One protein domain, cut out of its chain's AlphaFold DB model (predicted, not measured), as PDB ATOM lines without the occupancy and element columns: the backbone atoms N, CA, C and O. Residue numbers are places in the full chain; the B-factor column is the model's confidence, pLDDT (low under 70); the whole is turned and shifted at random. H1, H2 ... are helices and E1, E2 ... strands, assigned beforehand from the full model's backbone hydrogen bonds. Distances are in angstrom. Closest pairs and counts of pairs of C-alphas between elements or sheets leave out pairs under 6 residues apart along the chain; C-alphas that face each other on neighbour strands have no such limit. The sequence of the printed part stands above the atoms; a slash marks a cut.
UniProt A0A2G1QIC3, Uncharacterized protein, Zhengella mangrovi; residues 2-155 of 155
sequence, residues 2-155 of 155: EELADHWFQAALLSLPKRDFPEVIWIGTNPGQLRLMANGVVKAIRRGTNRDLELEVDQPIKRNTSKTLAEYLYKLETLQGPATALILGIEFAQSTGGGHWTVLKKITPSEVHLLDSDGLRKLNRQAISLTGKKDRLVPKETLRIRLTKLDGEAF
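This is residues 2 to 155 of the 155 residues of an uncharacterized protein of Zhengella mangrovi (UniProt A0A2G1QIC3). A strongly twisted sheet, E1 E6 E2 E3 E4 E5 in order and all antiparallel, has H1 and H2 on one face and H3 on the other: three layers, with helices on both faces. E2 E3 E4 E5 form a meander, each strand the antiparallel neighbour of the one before. The 154 printed residues hold three named helices and six named strands, in the order H1 H2 E1 H3 E2 E3 E4 E5 E6; the class is mixed. The whole is compact, radius of gyration of the C-alphas 15.0 A, and elongated, 46 by 30 by 26 A.

H1, residues 2 to 14, begins at C-alpha 2 (217.588, 240.575, 193.466) and spans 18.2 A. H2, residues 31 to 48, spans 25.9 A. E1 is residues 53 to 57, H3 69 to 79, E2 84 to 91, E3 100 to 107, E4 111 to 116 and E5 119 to 124. E6, residues 138 to 150, spans 33.4 A, bends by 60 degrees at residue 141 and ends at C-alpha 150 (219.789, 236.561, 184.464).

Within hydrogen-bond range are N 148 and O 54 of E6 and E1, 2.8 A, N 87 and O 143 of E2 and E6, 2.8 A, and, in three hairpins, N 104 and O 86 of E3 and E2, 2.7 A, N 105 and O 113 of E3 and E4, 2.8 A, and N 114 and O 121 of E4 and E5, 2.8 A. E1, H3, E2 make a split strand-helix-strand unit, E6 between its strands, with a right-handed crossover. H2 is on the sheet; its closest C-alphas to E1 are Val 42 and Leu 55, 6.7 A. H1, height over the sheet 4.5 A, is over none of the strands; residues 12 to 13 only just touch residues 45 to 48 of H2, with 3 pairs of C-alphas within 8 A, closest Ala 12 and Ile 45, 6.0 A, about perpendicular at 80 degrees. H3, height 9.3 A, is over E3, slantwise at 55 degrees on the local plane, and only just not over E2, where 2 of its C-alphas fall; its closest C-alphas to E3 are Glu 77 and Ile 107, 6.6 A. In H1, H2 and H3 every O i to N i+4 pair is within hydrogen-bond range.

The C-alphas of Ser 95 and Gly 152, the two farthest apart, are 48.2 A apart. The printed part has no cut; the links H1 to H2, E1 to H3 and E5 to E6 are long. Mean pLDDT of the printed part is 72.4, with 47 residues under 70, among them 16 to 33 and 91 to 109.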
ATOM      1  N   GLU A   2     218.195 241.772 192.851       71.56
ATOM      2  CA  GLU A   2     217.588 240.575 193.466       71.56
ATOM      3  C   GLU A   2     216.050 240.583 193.472       71.56
ATOM      4  O   GLU A   2     215.438 239.588 193.108       71.56
ATOM      5  N   GLU A   3     215.410 241.711 193.802       76.62
ATOM      6  CA  GLU A   3     213.939 241.819 193.775       76.62
ATOM      7  C   GLU A   3     213.349 241.651 192.368       76.62
ATOM      8  O   GLU A   3     212.278 241.072 192.203       76.62
ATOM      9  N   LEU A   4     214.055 242.134 191.340       76.12
ATOM     10  CA  LEU A   4     213.639 241.993 189.944       76.12
ATOM     11  C   LEU A   4     213.806 240.544 189.475       76.12
ATOM     12  O   LEU A   4     212.919 240.008 188.811       76.12
ATOM     13  N   ALA A   5     214.925 239.914 189.841       74.81
ATOM     14  CA  ALA A   5     215.193 238.509 189.570       74.81
ATOM     15  C   ALA A   5     214.166 237.608 190.264       74.81
ATOM     16  O   ALA A   5     213.620 236.710 189.627       74.81
ATOM     17  N   ASP A   6     213.838 237.894 191.528       77.31
ATOM     18  CA  ASP A   6     212.792 237.186 192.257       77.31
ATOM     19  C   ASP A   6     211.438 237.382 191.579       77.31
ATOM     20  O   ASP A   6     210.829 236.402 191.161       77.31
ATOM     21  N   HIS A   7     210.999 238.625 191.361       77.81
ATOM     22  CA  HIS A   7     209.715 238.911 190.717       77.81
ATOM     23  C   HIS A   7     209.566 238.187 189.374       77.81
ATOM     24  O   HIS A   7     208.542 237.552 189.106       77.81
ATOM     25  N   TRP A   8     210.609 238.236 188.546       77.00
ATOM     26  CA  TRP A   8     210.621 237.571 187.254       77.00
ATOM     27  C   TRP A   8     210.596 236.046 187.389       77.00
ATOM     28  O   TRP A   8     209.791 235.387 186.732       77.00
ATOM     29  N   PHE A   9     211.420 235.477 188.270       75.31
ATOM     30  CA  PHE A   9     211.461 234.037 188.506       75.31
ATOM     31  C   PHE A   9     210.114 233.518 189.026       75.31
ATOM     32  O   PHE A   9     209.619 232.485 188.570       75.31
ATOM     33  N   GLN A  10     209.454 234.286 189.898       74.38
ATOM     34  CA  GLN A  10     208.100 233.991 190.359       74.38
ATOM     35  C   GLN A  10     207.079 234.028 189.212       74.38
ATOM     36  O   GLN A  10     206.183 233.182 189.177       74.38
ATOM     37  N   ALA A  11     207.188 234.985 188.285       75.50
ATOM     38  CA  ALA A  11     206.315 235.063 187.115       75.50
ATOM     39  C   ALA A  11     206.536 233.880 186.158       75.50
ATOM     40  O   ALA A  11     205.564 233.278 185.702       75.50
ATOM     41  N   ALA A  12     207.794 233.497 185.920       74.00
ATOM     42  CA  ALA A  12     208.155 232.365 185.070       74.00
ATOM     43  C   ALA A  12     207.643 231.025 185.623       74.00
ATOM     44  O   ALA A  12     207.173 230.186 184.864       74.00
ATOM     45  N   LEU A  13     207.677 230.827 186.945       73.25
ATOM     46  CA  LEU A  13     207.097 229.636 187.577       73.25
ATOM     47  C   LEU A  13     205.575 229.577 187.416       73.25
ATOM     48  O   LEU A  13     205.021 228.507 187.189       73.25
ATOM     49  N   LEU A  14     204.895 230.721 187.533       72.25
ATOM     50  CA  LEU A  14     203.438 230.805 187.395       72.25
ATOM     51  C   LEU A  14     202.949 230.643 185.952       72.25
ATOM     52  O   LEU A  14     201.807 230.238 185.754       72.25
ATOM     53  N   SER A  15     203.783 230.970 184.963       71.94
ATOM     54  CA  SER A  15     203.444 230.838 183.544       71.94
ATOM     55  C   SER A  15     203.693 229.437 182.984       71.94
ATOM     56  O   SER A  15     203.348 229.181 181.829       71.94
ATOM     57  N   LEU A  16     204.265 228.526 183.782       67.81
ATOM     58  CA  LEU A  16     204.493 227.149 183.364       67.81
ATOM     59  C   LEU A  16     203.170 226.490 182.941       67.81
ATOM     60  O   LEU A  16     202.205 226.484 183.711       67.81
ATOM     61  N   PRO A  17     203.093 225.919 181.726       62.38
ATOM     62  CA  PRO A  17     201.902 225.210 181.288       62.38
ATOM     63  C   PRO A  17     201.601 224.037 182.217       62.38
ATOM     64  O   PRO A  17     202.505 223.301 182.599       62.38
ATOM     65  N   LYS A  18     200.317 223.788 182.507       62.97
ATOM     66  CA  LYS A  18     199.880 222.656 183.351       62.97
ATOM     67  C   LYS A  18     200.469 221.303 182.930       62.97
ATOM     68  O   LYS A  18     200.738 220.480 183.787       62.97
ATOM     69  N   ARG A  19     200.693 221.100 181.626       60.03
ATOM     70  CA  ARG A  19     201.318 219.894 181.043       60.03
ATOM     71  C   ARG A  19     202.825 219.763 181.310       60.03
ATOM     72  O   ARG A  19     203.372 218.674 181.202       60.03
ATOM     73  N   ASP A  20     203.492 220.890 181.557       56.03
ATOM     74  CA  ASP A  20     204.931 220.976 181.817       56.03
ATOM     75  C   ASP A  20     205.227 220.912 183.324       56.03
ATOM     76  O   ASP A  20     206.377 220.725 183.721       56.03
ATOM     77  N   PHE A  21     204.186 220.967 184.165       53.31
ATOM     78  CA  PHE A  21     204.191 220.214 185.412       53.31
ATOM     79  C   PHE A  21     204.033 218.741 185.023       53.31
ATOM     80  O   PHE A  21     202.979 218.389 184.495       53.31
ATOM     81  N   PRO A  22     205.058 217.881 185.192       47.66
ATOM     82  CA  PRO A  22     204.927 216.483 184.815       47.66
ATOM     83  C   PRO A  22     203.652 215.871 185.401       47.66
ATOM     84  O   PRO A  22     203.333 216.093 186.570       47.66
ATOM     85  N   GLU A  23     202.934 215.085 184.598       37.91
ATOM     86  CA  GLU A  23     201.857 214.255 185.124       37.91
ATOM     87  C   GLU A  23     202.386 213.481 186.337       37.91
ATOM     88  O   GLU A  23     203.487 212.922 186.327       37.91
ATOM     89  N   VAL A  24     201.621 213.557 187.423       37.31
ATOM     90  CA  VAL A  24     201.879 212.925 188.717       37.31
ATOM     91  C   VAL A  24     202.469 211.527 188.498       37.31
ATOM     92  O   VAL A  24     201.842 210.682 187.872       37.31
ATOM     93  N   ILE A  25     203.688 211.266 188.983       33.25
ATOM     94  CA  ILE A  25     204.233 209.903 189.003       33.25
ATOM     95  C   ILE A  25     203.714 209.255 190.284       33.25
ATOM     96  O   ILE A  25     204.154 209.585 191.383       33.25
ATOM     97  N   TRP A  26     202.741 208.362 190.120       39.41
ATOM     98  CA  TRP A  26     201.843 207.900 191.177       39.41
ATOM     99  C   TRP A  26     202.487 206.991 192.234       39.41
ATOM    100  O   TRP A  26     201.869 206.756 193.269       39.41
ATOM    101  N   ILE A  27     203.713 206.478 192.052       34.41
ATOM    102  CA  ILE A  27     204.334 205.558 193.023       34.41
ATOM    103  C   ILE A  27     205.854 205.751 193.102       34.41
ATOM    104  O   ILE A  27     206.555 205.710 192.094       34.41
ATOM    105  N   GLY A  28     206.371 205.857 194.332       42.41
ATOM    106  CA  GLY A  28     207.768 205.530 194.625       42.41
ATOM    107  C   GLY A  28     208.799 206.601 194.289       42.41
ATOM    108  O   GLY A  28     209.917 206.230 193.938       42.41
ATOM    109  N   THR A  29     208.470 207.891 194.452       47.41
ATOM    110  CA  THR A  29     209.403 208.997 194.185       47.41
ATOM    111  C   THR A  29     210.724 208.765 194.910       47.41
ATOM    112  O   THR A  29     210.800 208.809 196.145       47.41
ATOM    113  N   ASN A  30     211.747 208.418 194.135       55.81
ATOM    114  CA  ASN A  30     213.124 208.312 194.587       55.81
ATOM    115  C   ASN A  30     213.851 209.637 194.273       55.81
ATOM    116  O   ASN A  30     213.384 210.402 193.420       55.81
ATOM    117  N   PRO A  31     214.988 209.934 194.925       56.19
ATOM    118  CA  PRO A  31     215.681 211.209 194.730       56.19
ATOM    119  C   PRO A  31     216.052 211.516 193.269       56.19
ATOM    120  O   PRO A  31     216.113 212.682 192.873       56.19
ATOM    121  N   GLY A  32     216.252 210.482 192.442       62.94
ATOM    122  CA  GLY A  32     216.485 210.634 191.005       62.94
ATOM    123  C   GLY A  32     215.279 211.221 190.268       62.94
ATOM    124  O   GLY A  32     215.441 212.115 189.441       62.94
ATOM    125  N   GLN A  33     214.064 210.793 190.610       67.38
ATOM    126  CA  GLN A  33     212.832 211.303 190.004       67.38
ATOM    127  C   GLN A  33     212.547 212.756 190.396       67.38
ATOM    128  O   GLN A  33     212.195 213.550 189.526       67.38
ATOM    129  N   LEU A  34     212.782 213.145 191.656       71.19
ATOM    130  CA  LEU A  34     212.608 214.540 192.086       71.19
ATOM    131  C   LEU A  34     213.573 215.479 191.337       71.19
ATOM    132  O   LEU A  34     213.183 216.564 190.906       71.19
ATOM    133  N   ARG A  35     214.816 215.037 191.100       76.06
ATOM    134  CA  ARG A  35     215.798 215.787 190.299       76.06
ATOM    135  C   ARG A  35     215.403 215.868 188.822       76.06
ATOM    136  O   ARG A  35     215.559 216.925 188.217       76.06
ATOM    137  N   LEU A  36     214.875 214.791 188.238       73.12
ATOM    138  CA  LEU A  36     214.345 214.815 186.868       73.12
ATOM    139  C   LEU A  36     213.197 215.822 186.726       73.12
ATOM    140  O   LEU A  36     213.168 216.565 185.746       73.12
ATOM    141  N   MET A  37     212.307 215.900 187.719       71.12
ATOM    142  CA  MET A  37     211.216 216.882 187.755       71.12
ATOM    143  C   MET A  37     211.747 218.312 187.857       71.12
ATOM    144  O   MET A  37     211.348 219.167 187.068       71.12
ATOM    145  N   ALA A  38     212.698 218.563 188.760       76.56
ATOM    146  CA  ALA A  38     213.341 219.868 188.882       76.56
ATOM    147  C   ALA A  38     214.000 220.302 187.562       76.56
ATOM    148  O   ALA A  38     213.821 221.432 187.114       76.56
ATOM    149  N   ASN A  39     214.675 219.379 186.874       79.38
ATOM    150  CA  ASN A  39     215.242 219.631 185.550       79.38
ATOM    151  C   ASN A  39     214.168 219.885 184.477       79.38
ATOM    152  O   ASN A  39     214.411 220.643 183.539       79.38
ATOM    153  N   GLY A  40     212.992 219.262 184.591       76.19
ATOM    154  CA  GLY A  40     211.827 219.546 183.749       76.19
ATOM    155  C   GLY A  40     211.333 220.982 183.925       76.19
ATOM    156  O   GLY A  40     211.213 221.702 182.938       76.19
ATOM    157  N   VAL A  41     211.170 221.427 185.174       75.12
ATOM    158  CA  VAL A  41     210.809 222.814 185.525       75.12
ATOM    159  C   VAL A  41     211.835 223.804 184.968       75.12
ATOM    160  O   VAL A  41     211.460 224.764 184.298       75.12
ATOM    161  N   VAL A  42     213.133 223.535 185.147       80.81
ATOM    162  CA  VAL A  42     214.218 224.356 184.579       80.81
ATOM    163  C   VAL A  42     214.115 224.449 183.054       80.81
ATOM    164  O   VAL A  42     214.216 225.537 182.489       80.81
ATOM    165  N   LYS A  43     213.891 223.323 182.365       80.62
ATOM    166  CA  LYS A  43     213.720 223.300 180.903       80.62
ATOM    167  C   LYS A  43     212.484 224.077 180.456       80.62
ATOM    168  O   LYS A  43     212.548 224.753 179.433       80.62
ATOM    169  N   ALA A  44     211.382 223.974 181.190       76.56
ATOM    170  CA  ALA A  44     210.143 224.663 180.864       76.56
ATOM    171  C   ALA A  44     210.282 226.183 181.044       76.56
ATOM    172  O   ALA A  44     209.905 226.923 180.138       76.56
ATOM    173  N   ILE A  45     210.942 226.639 182.119       78.38
ATOM    174  CA  ILE A  45     211.310 228.053 182.294       78.38
ATOM    175  C   ILE A  45     212.169 228.508 181.110       78.38
ATOM    176  O   ILE A  45     211.811 229.463 180.432       78.38
ATOM    177  N   ARG A  46     213.248 227.784 180.783       82.00
ATOM    178  CA  ARG A  46     214.129 228.134 179.651       82.00
ATOM    179  C   ARG A  46     213.399 228.243 178.314       82.00
ATOM    180  O   ARG A  46     213.724 229.113 177.525       82.00
ATOM    181  N   ARG A  47     212.424 227.369 178.049       79.56
ATOM    182  CA  ARG A  47     211.628 227.400 176.808       79.56
ATOM    183  C   ARG A  47     210.583 228.509 176.794       79.56
ATOM    184  O   ARG A  47     210.261 229.015 175.728       79.56
ATOM    185  N   GLY A  48     210.018 228.832 177.953       73.44
ATOM    186  CA  GLY A  48     208.964 229.832 178.090       73.44
ATOM    187  C   GLY A  48     209.472 231.270 178.073       73.44
ATOM    188  O   GLY A  48     208.663 232.189 178.170       73.44
ATOM    189  N   THR A  49     210.791 231.487 177.996       72.69
ATOM    190  CA  THR A  49     211.376 232.823 178.095       72.69
ATOM    191  C   THR A  49     212.460 233.039 177.046       72.69
ATOM    192  O   THR A  49     213.252 232.141 176.782       72.69
ATOM    193  N   ASN A  50     212.539 234.256 176.508       79.56
ATOM    194  CA  ASN A  50     213.601 234.676 175.586       79.56
ATOM    195  C   ASN A  50     214.782 235.345 176.315       79.56
ATOM    196  O   ASN A  50     215.455 236.191 175.731       79.56
ATOM    197  N   ARG A  51     214.991 235.038 177.600       80.38
ATOM    198  CA  ARG A  51     216.076 235.609 178.412       80.38
ATOM    199  C   ARG A  51     217.190 234.597 178.617       80.38
ATOM    200  O   ARG A  51     216.935 233.391 178.630       80.38
ATOM    201  N   ASP A  52     218.407 235.097 178.798       82.88
ATOM    202  CA  ASP A  52     219.528 234.247 179.181       82.88
ATOM    203  C   ASP A  52     219.451 233.968 180.684       82.88
ATOM    204  O   ASP A  52     219.287 234.889 181.487       82.88
ATOM    205  N   LEU A  53     219.490 232.694 181.074       84.75
ATOM    206  CA  LEU A  53     219.270 232.303 182.462       84.75
ATOM    207  C   LEU A  53     220.023 231.040 182.879       84.75
ATOM    208  O   LEU A  53     219.931 229.962 182.269       84.75
ATOM    209  N   GLU A  54     220.696 231.157 184.020       87.75
ATOM    210  CA  GLU A  54     221.358 230.051 184.702       87.75
ATOM    211  C   GLU A  54     220.552 229.652 185.939       87.75
ATOM    212  O   GLU A  54     220.286 230.461 186.824       87.75
ATOM    213  N   LEU A  55     220.128 228.387 185.970       87.38
ATOM    214  CA  LEU A  55     219.364 227.791 187.060       87.38
ATOM    215  C   LEU A  55     220.149 226.609 187.624       87.38
ATOM    216  O   LEU A  55     220.595 225.743 186.867       87.38
ATOM    217  N   GLU A  56     220.251 226.543 188.946       88.50
ATOM    218  CA  GLU A  56     220.872 225.442 189.678       88.50
ATOM    219  C   GLU A  56     219.821 224.605 190.408       88.50
ATOM    220  O   GLU A  56     218.835 225.134 190.925       88.50
ATOM    221  N   VAL A  57     220.048 223.288 190.459       85.38
ATOM    222  CA  VAL A  57     219.231 222.334 191.216       85.38
ATOM    223  C   VAL A  57     220.106 221.640 192.255       85.38
ATOM    224  O   VAL A  57     220.967 220.819 191.913       85.38
ATOM    225  N   ASP A  58     219.832 221.919 193.523       87.00
ATOM    226  CA  ASP A  58     220.621 221.435 194.655       87.00
ATOM    227  C   ASP A  58     220.465 219.933 194.913       87.00
ATOM    228  O   ASP A  58     219.784 219.209 194.185       87.00
ATOM    229  N   GLN A  59     221.131 219.421 195.949       81.62
ATOM    230  CA  GLN A  59     220.893 218.064 196.438       81.62
ATOM    231  C   GLN A  59     219.572 217.961 197.222       81.62
ATOM    232  O   GLN A  59     219.237 218.884 197.967       81.62
ATOM    233  N   PRO A  60     218.822 216.845 197.091       81.56
ATOM    234  CA  PRO A  60     217.590 216.643 197.847       81.56
ATOM    235  C   PRO A  60     217.829 216.614 199.356       81.56
ATOM    236  O   PRO A  60     218.685 215.886 199.863       81.56
ATOM    237  N   ILE A  61     216.998 217.349 200.084       82.88
ATOM    238  CA  ILE A  61     216.948 217.353 201.542       82.88
ATOM    239  C   ILE A  61     215.914 216.334 201.964       82.88
ATOM    240  O   ILE A  61     214.714 216.506 201.742       82.88
ATOM    241  N   LYS A  62     216.378 215.259 202.590       82.88
ATOM    242  CA  LYS A  62     215.497 214.186 203.043       82.88
ATOM    243  C   LYS A  62     214.787 214.587 204.331       82.88
ATOM    244  O   LYS A  62     215.435 215.049 205.275       82.88
ATOM    245  N   ARG A  63     213.474 214.330 204.406       80.75
ATOM    246  CA  ARG A  63     212.645 214.558 205.606       80.75
ATOM    247  C   ARG A  63     213.285 213.950 206.854       80.75
ATOM    248  O   ARG A  63     213.331 214.588 207.898       80.75
ATOM    249  N   ASN A  64     213.803 212.727 206.733       82.50
ATOM    250  CA  ASN A  64     214.366 211.954 207.844       82.50
ATOM    251  C   ASN A  64     215.659 212.538 208.447       82.50
ATOM    252  O   ASN A  64     216.124 212.035 209.464       82.50
ATOM    253  N   THR A  65     216.225 213.593 207.858       84.06
ATOM    254  CA  THR A  65     217.348 214.337 208.453       84.06
ATOM    255  C   THR A  65     216.902 215.335 209.526       84.06
ATOM    256  O   THR A  65     217.750 215.975 210.148       84.06
ATOM    257  N   SER A  66     215.594 215.520 209.722       85.94
ATOM    258  CA  SER A  66     215.014 216.398 210.741       85.94
ATOM    259  C   SER A  66     214.225 215.580 211.759       85.94
ATOM    260  O   SER A  66     213.441 214.707 211.384       85.94
ATOM    261  N   LYS A  67     214.415 215.872 213.049       84.94
ATOM    262  CA  LYS A  67     213.732 215.180 214.152       84.94
ATOM    263  C   LYS A  67     212.351 215.763 214.417       84.94
ATOM    264  O   LYS A  67     211.447 215.045 214.836       84.94
ATOM    265  N   THR A  68     212.180 217.059 214.163       87.25
ATOM    266  CA  THR A  68     210.923 217.778 214.396       87.25
ATOM    267  C   THR A  68     210.460 218.534 213.156       87.25
ATOM    268  O   THR A  68     211.249 218.879 212.273       87.25
ATOM    269  N   LEU A  69     209.153 218.819 213.091       83.44
ATOM    270  CA  LEU A  69     208.584 219.650 212.025       83.44
ATOM    271  C   LEU A  69     209.200 221.056 212.039       83.44
ATOM    272  O   LEU A  69     209.478 221.601 210.978       83.44
ATOM    273  N   ALA A  70     209.457 221.612 213.225       85.19
ATOM    274  CA  ALA A  70     210.091 222.917 213.374       85.19
ATOM    275  C   ALA A  70     211.495 222.943 212.750       85.19
ATOM    276  O   ALA A  70     211.775 223.822 211.944       85.19
ATOM    277  N   GLU A  71     212.337 221.942 213.032       87.19
ATOM    278  CA  GLU A  71     213.668 221.813 212.416       87.19
ATOM    279  C   GLU A  71     213.595 221.686 210.895       87.19
ATOM    280  O   GLU A  71     214.397 222.272 210.170       87.19
ATOM    281  N   TYR A  72     212.648 220.892 210.394       85.88
ATOM    282  CA  TYR A  72     212.455 220.726 208.961       85.88
ATOM    283  C   TYR A  72     212.065 222.044 208.287       85.88
ATOM    284  O   TYR A  72     212.688 222.433 207.304       85.88
ATOM    285  N   LEU A  73     211.073 222.749 208.834       83.06
ATOM    286  CA  LEU A  73     210.619 224.018 208.274       83.06
ATOM    287  C   LEU A  73     211.691 225.104 208.391       83.06
ATOM    288  O   LEU A  73     211.870 225.850 207.438       83.06
ATOM    289  N   TYR A  74     212.452 225.132 209.487       84.62
ATOM    290  CA  TYR A  74     213.593 226.033 209.640       84.62
ATOM    291  C   TYR A  74     214.648 225.804 208.549       84.62
ATOM    292  O   TYR A  74     215.072 226.754 207.901       84.62
ATOM    293  N   LYS A  75     215.016 224.546 208.255       85.56
ATOM    294  CA  LYS A  75     215.916 224.246 207.124       85.56
ATOM    295  C   LYS A  75     215.362 224.789 205.805       85.56
ATOM    296  O   LYS A  75     216.104 225.398 205.044       85.56
ATOM    297  N   LEU A  76     214.069 224.595 205.537       82.25
ATOM    298  CA  LEU A  76     213.450 225.112 204.314       82.25
ATOM    299  C   LEU A  76     213.468 226.645 204.250       82.25
ATOM    300  O   LEU A  76     213.751 227.192 203.191       82.25
ATOM    301  N   GLU A  77     213.214 227.327 205.365       81.88
ATOM    302  CA  GLU A  77     213.300 228.788 205.467       81.88
ATOM    303  C   GLU A  77     214.720 229.293 205.219       81.88
ATOM    304  O   GLU A  77     214.902 230.220 204.443       81.88
ATOM    305  N   THR A  78     215.741 228.657 205.800       83.81
ATOM    306  CA  THR A  78     217.146 229.064 205.586       83.81
ATOM    307  C   THR A  78     217.614 228.894 204.144       83.81
ATOM    308  O   THR A  78     218.586 229.509 203.720       83.81
ATOM    309  N   LEU A  79     216.933 228.038 203.389       79.25
ATOM    310  CA  LEU A  79     217.222 227.797 201.984       79.25
ATOM    311  C   LEU A  79     216.444 228.718 201.061       79.25
ATOM    312  O   LEU A  79     216.785 228.793 199.879       79.25
ATOM    313  N   GLN A  80     215.415 229.389 201.581       73.88
ATOM    314  CA  GLN A  80     214.711 230.424 200.855       73.88
ATOM    315  C   GLN A  80     215.587 231.661 200.777       73.88
ATOM    316  O   GLN A  80     216.008 232.228 201.780       73.88
ATOM    317  N   GLY A  81     215.836 232.068 199.546       74.06
ATOM    318  CA  GLY A  81     216.447 233.335 199.205       74.06
ATOM    319  C   GLY A  81     215.709 233.946 198.018       74.06
ATOM    320  O   GLY A  81     214.745 233.352 197.517       74.06
ATOM    321  N   PRO A  82     216.153 235.116 197.547       76.62
ATOM    322  CA  PRO A  82     215.650 235.682 196.303       76.62
ATOM    323  C   PRO A  82     215.806 234.680 195.150       76.62
ATOM    324  O   PRO A  82     216.741 233.873 195.122       76.62
ATOM    325  N   ALA A  83     214.842 234.691 194.226       82.12
ATOM    326  CA  ALA A  83     214.843 233.880 193.009       82.12
ATOM    327  C   ALA A  83     215.061 232.372 193.263       82.12
ATOM    328  O   ALA A  83     215.726 231.658 192.509       82.12
ATOM    329  N   THR A  84     214.480 231.889 194.363       81.12
ATOM    330  CA  THR A  84     214.542 230.498 194.802       81.12
ATOM    331  C   THR A  84     213.148 229.876 194.820       81.12
ATOM    332  O   THR A  84     212.168 230.514 195.200       81.12
ATOM    333  N   ALA A  85     213.056 228.600 194.450       80.06
ATOM    334  CA  ALA A  85     211.858 227.784 194.593       80.06
ATOM    335  C   ALA A  85     212.202 226.441 195.236       80.06
ATOM    336  O   ALA A  85     213.271 225.878 194.998       80.06
ATOM    337  N   LEU A  86     211.284 225.909 196.041       79.38
ATOM    338  CA  LEU A  86     211.424 224.592 196.647       79.38
ATOM    339  C   LEU A  86     210.461 223.615 195.964       79.38
ATOM    340  O   LEU A  86     209.312 223.939 195.695       79.38
ATOM    341  N   ILE A  87     210.897 222.395 195.679       76.00
ATOM    342  CA  ILE A  87     210.054 221.331 195.124       76.00
ATOM    343  C   ILE A  87     209.929 220.241 196.174       76.00
ATOM    344  O   ILE A  87     210.938 219.672 196.582       76.00
ATOM    345  N   LEU A  88     208.702 219.940 196.597       74.06
ATOM    346  CA  LEU A  88     208.407 218.922 197.604       74.06
ATOM    347  C   LEU A  88     207.924 217.650 196.913       74.06
ATOM    348  O   LEU A  88     206.873 217.634 196.270       74.06
ATOM    349  N   GLY A  89     208.645 216.553 197.127       72.50
ATOM    350  CA  GLY A  89     208.082 215.219 196.944       72.50
ATOM    351  C   GLY A  89     207.235 214.871 198.165       72.50
ATOM    352  O   GLY A  89     207.767 214.882 199.275       72.50
ATOM    353  N   ILE A  90     205.944 214.579 197.994       70.31
ATOM    354  CA  ILE A  90     205.001 214.330 199.095       70.31
ATOM    355  C   ILE A  90     204.554 212.861 199.108       70.31
ATOM    356  O   ILE A  90     204.242 212.253 198.088       70.31
ATOM    357  N   GLU A  91     204.480 212.285 200.302       65.00
ATOM    358  CA  GLU A  91     203.777 211.034 200.578       65.00
ATOM    359  C   GLU A  91     202.354 211.375 201.045       65.00
ATOM    360  O   GLU A  91     202.175 211.961 202.111       65.00
ATOM    361  N   PHE A  92     201.326 211.036 200.264       56.72
ATOM    362  CA  PHE A  92     199.945 211.064 200.760       56.72
ATOM    363  C   PHE A  92     199.605 209.734 201.430       56.72
ATOM    364  O   PHE A  92     200.104 208.675 201.041       56.72
ATOM    365  N   ALA A  93     198.757 209.779 202.460       49.81
ATOM    366  CA  ALA A  93     198.317 208.571 203.143       49.81
ATOM    367  C   ALA A  93     197.582 207.639 202.160       49.81
ATOM    368  O   ALA A  93     196.702 208.074 201.424       49.81
ATOM    369  N   GLN A  94     197.927 206.348 202.204       45.72
ATOM    370  CA  GLN A  94     197.551 205.271 201.271       45.72
ATOM    371  C   GLN A  94     196.061 205.161 200.875       45.72
ATOM    372  O   GLN A  94     195.753 204.453 199.922       45.72
ATOM    373  N   SER A  95     195.127 205.846 201.544       45.50
ATOM    374  CA  SER A  95     193.698 205.795 201.207       45.50
ATOM    375  C   SER A  95     193.308 206.496 199.900       45.50
ATOM    376  O   SER A  95     192.164 206.353 199.487       45.50
ATOM    377  N   THR A  96     194.213 207.240 199.257       48.31
ATOM    378  CA  THR A  96     193.984 207.844 197.926       48.31
ATOM    379  C   THR A  96     194.892 207.282 196.828       48.31
ATOM    380  O   THR A  96     194.854 207.772 195.707       48.31
ATOM    381  N   GLY A  97     195.670 206.227 197.106       40.59
ATOM    382  CA  GLY A  97     196.321 205.436 196.056       40.59
ATOM    383  C   GLY A  97     197.371 206.157 195.196       40.59
ATOM    384  O   GLY A  97     197.503 205.818 194.025       40.59
ATOM    385  N   GLY A  98     198.141 207.111 195.734       45.03
ATOM    386  CA  GLY A  98     199.239 207.709 194.968       45.03
ATOM    387  C   GLY A  98     200.160 208.645 195.751       45.03
ATOM    388  O   GLY A  98     199.737 209.330 196.681       45.03
ATOM    389  N   GLY A  99     201.441 208.670 195.375       45.22
ATOM    390  CA  GLY A  99     202.373 209.737 195.740       45.22
ATOM    391  C   GLY A  99     202.084 210.987 194.909       45.22
ATOM    392  O   GLY A  99     201.952 210.902 193.692       45.22
ATOM    393  N   HIS A 100     201.991 212.143 195.562       58.06
ATOM    394  CA  HIS A 100     201.792 213.436 194.906       58.06
ATOM    395  C   HIS A 100     203.062 214.272 195.073       58.06
ATOM    396  O   HIS A 100     203.787 214.132 196.052       58.06
ATOM    397  N   TRP A 101     203.370 215.158 194.137       54.94
ATOM    398  CA  TRP A 101     204.455 216.121 194.313       54.94
ATOM    399  C   TRP A 101     203.937 217.512 193.961       54.94
ATOM    400  O   TRP A 101     202.985 217.659 193.197       54.94
ATOM    401  N   THR A 102     204.503 218.532 194.592       60.12
ATOM    402  CA  THR A 102     204.062 219.922 194.451       60.12
ATOM    403  C   THR A 102     205.275 220.835 194.532       60.12
ATOM    404  O   THR A 102     206.250 220.542 195.232       60.12
ATOM    405  N   VAL A 103     205.235 221.954 193.820       61.53
ATOM    406  CA  VAL A 103     206.262 222.981 193.943       61.53
ATOM    407  C   VAL A 103     205.874 223.880 195.112       61.53
ATOM    408  O   VAL A 103     204.895 224.617 195.059       61.53
ATOM    409  N   LEU A 104     206.638 223.824 196.197       63.59
ATOM    410  CA  LEU A 104     206.523 224.774 197.293       63.59
ATOM    411  C   LEU A 104     207.196 226.089 196.894       63.59
ATOM    412  O   LEU A 104     208.406 226.288 196.993       63.59
ATOM    413  N   LYS A 105     206.361 227.028 196.482       61.69
ATOM    414  CA  LYS A 105     206.765 228.360 196.057       61.69
ATOM    415  C   LYS A 105     207.322 229.197 197.207       61.69
ATOM    416  O   LYS A 105     208.287 229.926 197.029       61.69
ATOM    417  N   LYS A 106     206.681 229.138 198.376       64.25
ATOM    418  CA  LYS A 106     207.038 229.964 199.538       64.25
ATOM    419  C   LYS A 106     206.612 229.277 200.828       64.25
ATOM    420  O   LYS A 106     205.535 228.690 200.886       64.25
ATOM    421  N   ILE A 107     207.438 229.391 201.858       65.19
ATOM    422  CA  ILE A 107     207.088 229.146 203.256       65.19
ATOM    423  C   ILE A 107     207.185 230.506 203.928       65.19
ATOM    424  O   ILE A 107     208.151 231.237 203.750       65.19
ATOM    425  N   THR A 108     206.165 230.863 204.682       66.00
ATOM    426  CA  THR A 108     206.218 231.968 205.631       66.00
ATOM    427  C   THR A 108     205.928 231.407 207.018       66.00
ATOM    428  O   THR A 108     205.458 230.266 207.139       66.00
ATOM    429  N   PRO A 109     206.165 232.179 208.090       69.62
ATOM    430  CA  PRO A 109     205.795 231.762 209.441       69.62
ATOM    431  C   PRO A 109     204.331 231.301 209.580       69.62
ATOM    432  O   PRO A 109     204.045 230.447 210.416       69.62
ATOM    433  N   SER A 110     203.417 231.802 208.740       72.12
ATOM    434  CA  SER A 110     201.980 231.503 208.788       72.12
ATOM    435  C   SER A 110     201.461 230.620 207.643       72.12
ATOM    436  O   SER A 110     200.503 229.866 207.836       72.12
ATOM    437  N   GLU A 111     202.074 230.671 206.462       78.50
ATOM    438  CA  GLU A 111     201.499 230.134 205.225       78.50
ATOM    439  C   GLU A 111     202.504 229.324 204.409       78.50
ATOM    440  O   GLU A 111     203.719 229.511 204.481       78.50
ATOM    441  N   VAL A 112     201.974 228.433 203.576       74.25
ATOM    442  CA  VAL A 112     202.727 227.734 202.539       74.25
ATOM    443  C   VAL A 112     202.038 227.921 201.203       74.25
ATOM    444  O   VAL A 112     200.826 227.751 201.072       74.25
ATOM    445  N   HIS A 113     202.813 228.326 200.208       73.19
ATOM    446  CA  HIS A 113     202.336 228.522 198.851       73.19
ATOM    447  C   HIS A 113     202.755 227.315 198.027       73.19
ATOM    448  O   HIS A 113     203.947 227.067 197.857       73.19
ATOM    449  N   LEU A 114     201.774 226.582 197.522       73.31
ATOM    450  CA  LEU A 114     201.964 225.432 196.658       73.31
ATOM    451  C   LEU A 114     201.581 225.781 195.234       73.31
ATOM    452  O   LEU A 114     200.605 226.486 195.011       73.31
ATOM    453  N   LEU A 115     202.326 225.250 194.284       67.94
ATOM    454  CA  LEU A 115     202.012 225.302 192.875       67.94
ATOM    455  C   LEU A 115     201.940 223.858 192.377       67.94
ATOM    456  O   LEU A 115     202.923 223.113 192.425       67.94
ATOM    457  N   ASP A 116     200.739 223.457 191.982       68.81
ATOM    458  CA  ASP A 116     200.402 222.127 191.481       68.81
ATOM    459  C   ASP A 116     199.586 222.237 190.175       68.81
ATOM    460  O   ASP A 116     199.462 223.315 189.589       68.81
ATOM    461  N   SER A 117     199.036 221.117 189.699       62.34
ATOM    462  CA  SER A 117     198.206 221.060 188.486       62.34
ATOM    463  C   SER A 117     196.928 221.910 188.559       62.34
ATOM    464  O   SER A 117     196.386 222.319 187.523       62.34
ATOM    465  N   ASP A 118     196.441 222.199 189.766       63.31
ATOM    466  CA  ASP A 118     195.257 223.024 190.004       63.31
ATOM    467  C   ASP A 118     195.618 224.513 190.078       63.31
ATOM    468  O   ASP A 118     194.760 225.370 189.858       63.31
ATOM    469  N   GLY A 119     196.901 224.828 190.265       64.81
ATOM    470  CA  GLY A 119     197.467 226.169 190.215       64.81
ATOM    471  C   GLY A 119     198.105 226.582 191.537       64.81
ATOM    472  O   GLY A 119     198.576 225.756 192.318       64.81
ATOM    473  N   LEU A 120     198.171 227.894 191.781       73.94
ATOM    474  CA  LEU A 120     198.734 228.429 193.018       73.94
ATOM    475  C   LEU A 120     197.719 228.303 194.162       73.94
ATOM    476  O   LEU A 120     196.698 228.990 194.177       73.94
ATOM    477  N   ARG A 121     198.043 227.495 195.168       74.06
ATOM    478  CA  ARG A 121     197.265 227.323 196.395       74.06
ATOM    479  C   ARG A 121     198.007 227.915 197.584       74.06
ATOM    480  O   ARG A 121     199.197 227.677 197.774       74.06
ATOM    481  N   LYS A 122     197.286 228.657 198.420       80.25
ATOM    482  CA  LYS A 122     197.776 229.103 199.728       80.25
ATOM    483  C   LYS A 122     197.185 228.200 200.794       80.25
ATOM    484  O   LYS A 122     195.969 228.039 200.855       80.25
ATOM    485  N   LEU A 123     198.038 227.599 201.610       77.81
ATOM    486  CA  LEU A 123     197.631 226.729 202.704       77.81
ATOM    487  C   LEU A 123     198.203 227.250 204.016       77.81
ATOM    488  O   LEU A 123     199.250 227.896 204.049       77.81
ATOM    489  N   ASN A 124     197.538 226.916 205.117       81.81
ATOM    490  CA  ASN A 124     198.104 227.127 206.441       81.81
ATOM    491  C   ASN A 124     199.384 226.286 206.595       81.81
ATOM    492  O   ASN A 124     199.433 225.143 206.140       81.81
ATOM    493  N   ARG A 125     200.403 226.805 207.287       79.06
ATOM    494  CA  ARG A 125     201.648 226.071 207.577       79.06
ATOM    495  C   ARG A 125     201.435 224.714 208.257       79.06
ATOM    496  O   ARG A 125     202.208 223.788 208.029       79.06
ATOM    497  N   GLN A 126     200.355 224.558 209.023       80.06
ATOM    498  CA  GLN A 126     199.949 223.298 209.657       80.06
ATOM    499  C   GLN A 126     199.509 222.210 208.660       80.06
ATOM    500  O   GLN A 126     199.361 221.051 209.056       80.06
ATOM    501  N   ALA A 127     199.332 222.562 207.381       77.69
ATOM    502  CA  ALA A 127     199.112 221.606 206.302       77.69
ATOM    503  C   ALA A 127     200.343 220.721 206.050       77.69
ATOM    504  O   ALA A 127     200.186 219.619 205.533       77.69
ATOM    505  N   ILE A 128     201.552 221.157 206.436       78.69
ATOM    506  CA  ILE A 128     202.756 220.319 206.394       78.69
ATOM    507  C   ILE A 128     202.853 219.486 207.676       78.69
ATOM    508  O   ILE A 128     202.682 219.981 208.792       78.69
ATOM    509  N   SER A 129     203.165 218.205 207.521       80.06
ATOM    510  CA  SER A 129     203.379 217.261 208.611       80.06
ATOM    511  C   SER A 129     204.606 216.405 208.358       80.06
ATOM    512  O   SER A 129     204.965 216.138 207.218       80.06
ATOM    513  N   LEU A 130     205.230 215.916 209.427       77.81
ATOM    514  CA  LEU A 130     206.208 214.827 209.319       77.81
ATOM    515  C   LEU A 130     205.571 213.447 209.544       77.81
ATOM    516  O   LEU A 130     206.242 212.432 209.381       77.81
ATOM    517  N   THR A 131     204.289 213.405 209.916       72.88
ATOM    518  CA  THR A 131     203.531 212.181 210.198       72.88
ATOM    519  C   THR A 131     202.329 212.048 209.258       72.88
ATOM    520  O   THR A 131     201.658 213.036 208.950       72.88
ATOM    521  N   GLY A 132     202.078 210.818 208.797       64.50
ATOM    522  CA  GLY A 132     201.089 210.426 207.779       64.50
ATOM    523  C   GLY A 132     199.622 210.577 208.174       64.50
ATOM    524  O   GLY A 132     198.906 209.582 208.241       64.50
ATOM    525  N   LYS A 133     199.153 211.803 208.421       65.50
ATOM    526  CA  LYS A 133     197.715 212.095 208.533       65.50
ATOM    527  C   LYS A 133     197.114 212.325 207.143       65.50
ATOM    528  O   LYS A 133     197.765 212.913 206.286       65.50
ATOM    529  N   LYS A 134     195.881 211.847 206.922       62.91
ATOM    530  CA  LYS A 134     195.206 211.813 205.605       62.91
ATOM    531  C   LYS A 134     195.025 213.182 204.936       62.91
ATOM    532  O   LYS A 134     194.851 213.242 203.727       62.91
ATOM    533  N   ASP A 135     195.066 214.256 205.709       65.12
ATOM    534  CA  ASP A 135     194.785 215.637 205.314       65.12
ATOM    535  C   ASP A 135     196.042 216.514 205.226       65.12
ATOM    536  O   ASP A 135     195.940 217.728 205.044       65.12
ATOM    537  N   ARG A 136     197.235 215.926 205.383       73.19
ATOM    538  CA  ARG A 136     198.485 216.682 205.470       73.19
ATOM    539  C   ARG A 136     199.475 216.299 204.387       73.19
ATOM    540  O   ARG A 136     199.618 215.143 204.006       73.19
ATOM    541  N   LEU A 137     200.220 217.305 203.956       74.88
ATOM    542  CA  LEU A 137     201.374 217.176 203.086       74.88
ATOM    543  C   LEU A 137     202.499 216.589 203.926       74.88
ATOM    544  O   LEU A 137     202.981 217.249 204.848       74.88
ATOM    545  N   VAL A 138     202.913 215.363 203.629       77.62
ATOM    546  CA  VAL A 138     204.069 214.744 204.275       77.62
ATOM    547  C   VAL A 138     205.248 214.754 203.317       77.62
ATOM    548  O   VAL A 138     205.319 213.899 202.437       77.62
ATOM    549  N   PRO A 139     206.193 215.699 203.444       77.06
ATOM    550  CA  PRO A 139     207.350 215.721 202.572       77.06
ATOM    551  C   PRO A 139     208.170 214.449 202.770       77.06
ATOM    552  O   PRO A 139     208.378 213.991 203.893       77.06
ATOM    553  N   LYS A 140     208.664 213.881 201.684       77.94
ATOM    554  CA  LYS A 140     209.660 212.813 201.695       77.94
ATOM    555  C   LYS A 140     211.044 213.405 201.484       77.94
ATOM    556  O   LYS A 140     211.969 213.145 202.254       77.94
ATOM    557  N   GLU A 141     211.149 214.253 200.470       80.00
ATOM    558  CA  GLU A 141     212.359 214.960 200.073       80.00
ATOM    559  C   GLU A 141     211.981 216.335 199.513       80.00
ATOM    560  O   GLU A 141     210.905 216.496 198.932       80.00
ATOM    561  N   THR A 142     212.869 217.314 199.677       82.50
ATOM    562  CA  THR A 142     212.728 218.651 199.092       82.50
ATOM    563  C   THR A 142     213.954 219.011 198.275       82.50
ATOM    564  O   THR A 142     215.076 218.819 198.732       82.50
ATOM    565  N   LEU A 143     213.748 219.561 197.084       84.38
ATOM    566  CA  LEU A 143     214.797 220.143 196.255       84.38
ATOM    567  C   LEU A 143     214.690 221.658 196.222       84.38
ATOM    568  O   LEU A 143     213.590 222.195 196.255       84.38
ATOM    569  N   ARG A 144     215.830 222.331 196.091       86.38
ATOM    570  CA  ARG A 144     215.889 223.762 195.799       86.38
ATOM    571  C   ARG A 144     216.260 223.970 194.335       86.38
ATOM    572  O   ARG A 144     217.196 223.339 193.848       86.38
ATOM    573  N   ILE A 145     215.528 224.857 193.667       84.69
ATOM    574  CA  ILE A 145     215.915 225.477 192.401       84.69
ATOM    575  C   ILE A 145     216.261 226.932 192.693       84.69
ATOM    576  O   ILE A 145     215.487 227.613 193.366       84.69
ATOM    577  N   ARG A 146     217.391 227.407 192.179       88.06
ATOM    578  CA  ARG A 146     217.834 228.796 192.333       88.06
ATOM    579  C   ARG A 146     218.225 229.379 190.983       88.06
ATOM    580  O   ARG A 146     218.966 228.738 190.242       88.06
ATOM    581  N   LEU A 147     217.741 230.578 190.678       86.69
ATOM    582  CA  LEU A 147     218.261 231.397 189.583       86.69
ATOM    583  C   LEU A 147     219.573 232.034 190.041       86.69
ATOM    584  O   LEU A 147     219.589 232.757 191.032       86.69
ATOM    585  N   THR A 148     220.663 231.734 189.344       88.69
ATOM    586  CA  THR A 148     222.005 232.233 189.677       88.69
ATOM    587  C   THR A 148     222.470 233.335 188.750       88.69
ATOM    588  O   THR A 148     223.257 234.174 189.181       88.69
ATOM    589  N   LYS A 149     221.972 233.364 187.507       88.88
ATOM    590  CA  LYS A 149     222.190 234.473 186.576       88.88
ATOM    591  C   LYS A 149     220.962 234.780 185.737       88.88
ATOM    592  O   LYS A 149     220.216 233.866 185.378       88.88
ATOM    593  N   LEU A 150     220.805 236.050 185.382       87.06
ATOM    594  CA  LEU A 150     219.789 236.561 184.464       87.06
ATOM    595  C   LEU A 150     220.449 237.588 183.547       87.06
ATOM    596  O   LEU A 150     221.057 238.536 184.031       87.06
ATOM    597  N   ASP A 151     220.329 237.388 182.239       87.06
ATOM    598  CA  ASP A 151     220.927 238.235 181.201       87.06
ATOM    599  C   ASP A 151     222.433 238.486 181.415       87.06
ATOM    600  O   ASP A 151     222.942 239.585 181.211       87.06
ATOM    601  N   GLY A 152     223.150 237.443 181.845       82.50
ATOM    602  CA  GLY A 152     224.595 237.477 182.093       82.50
ATOM    603  C   GLY A 152     225.016 238.018 183.464       82.50
ATOM    604  O   GLY A 152     226.184 237.881 183.828       82.50
ATOM    605  N   GLU A 153     224.093 238.565 184.258       82.50
ATOM    606  CA  GLU A 153     224.389 239.130 185.579       82.50
ATOM    607  C   GLU A 153     224.090 238.123 186.694       82.50
ATOM    608  O   GLU A 153     223.027 237.503 186.710       82.50
ATOM    609  N   ALA A 154     225.044 237.941 187.614       82.56
ATOM    610  CA  ALA A 154     224.940 237.000 188.729       82.56
ATOM    611  C   ALA A 154     224.313 237.626 189.985       82.56
ATOM    612  O   ALA A 154     224.441 238.832 190.207       82.56
ATOM    613  N   PHE A 155     223.691 236.775 190.809       67.75
ATOM    614  CA  PHE A 155     223.070 237.123 192.093       67.75
ATOM    615  C   PHE A 155     223.652 236.291 193.240       67.75
ATOM    616  O   PHE A 155     223.760 235.047 193.088       67.75
TER     617      PHE A 155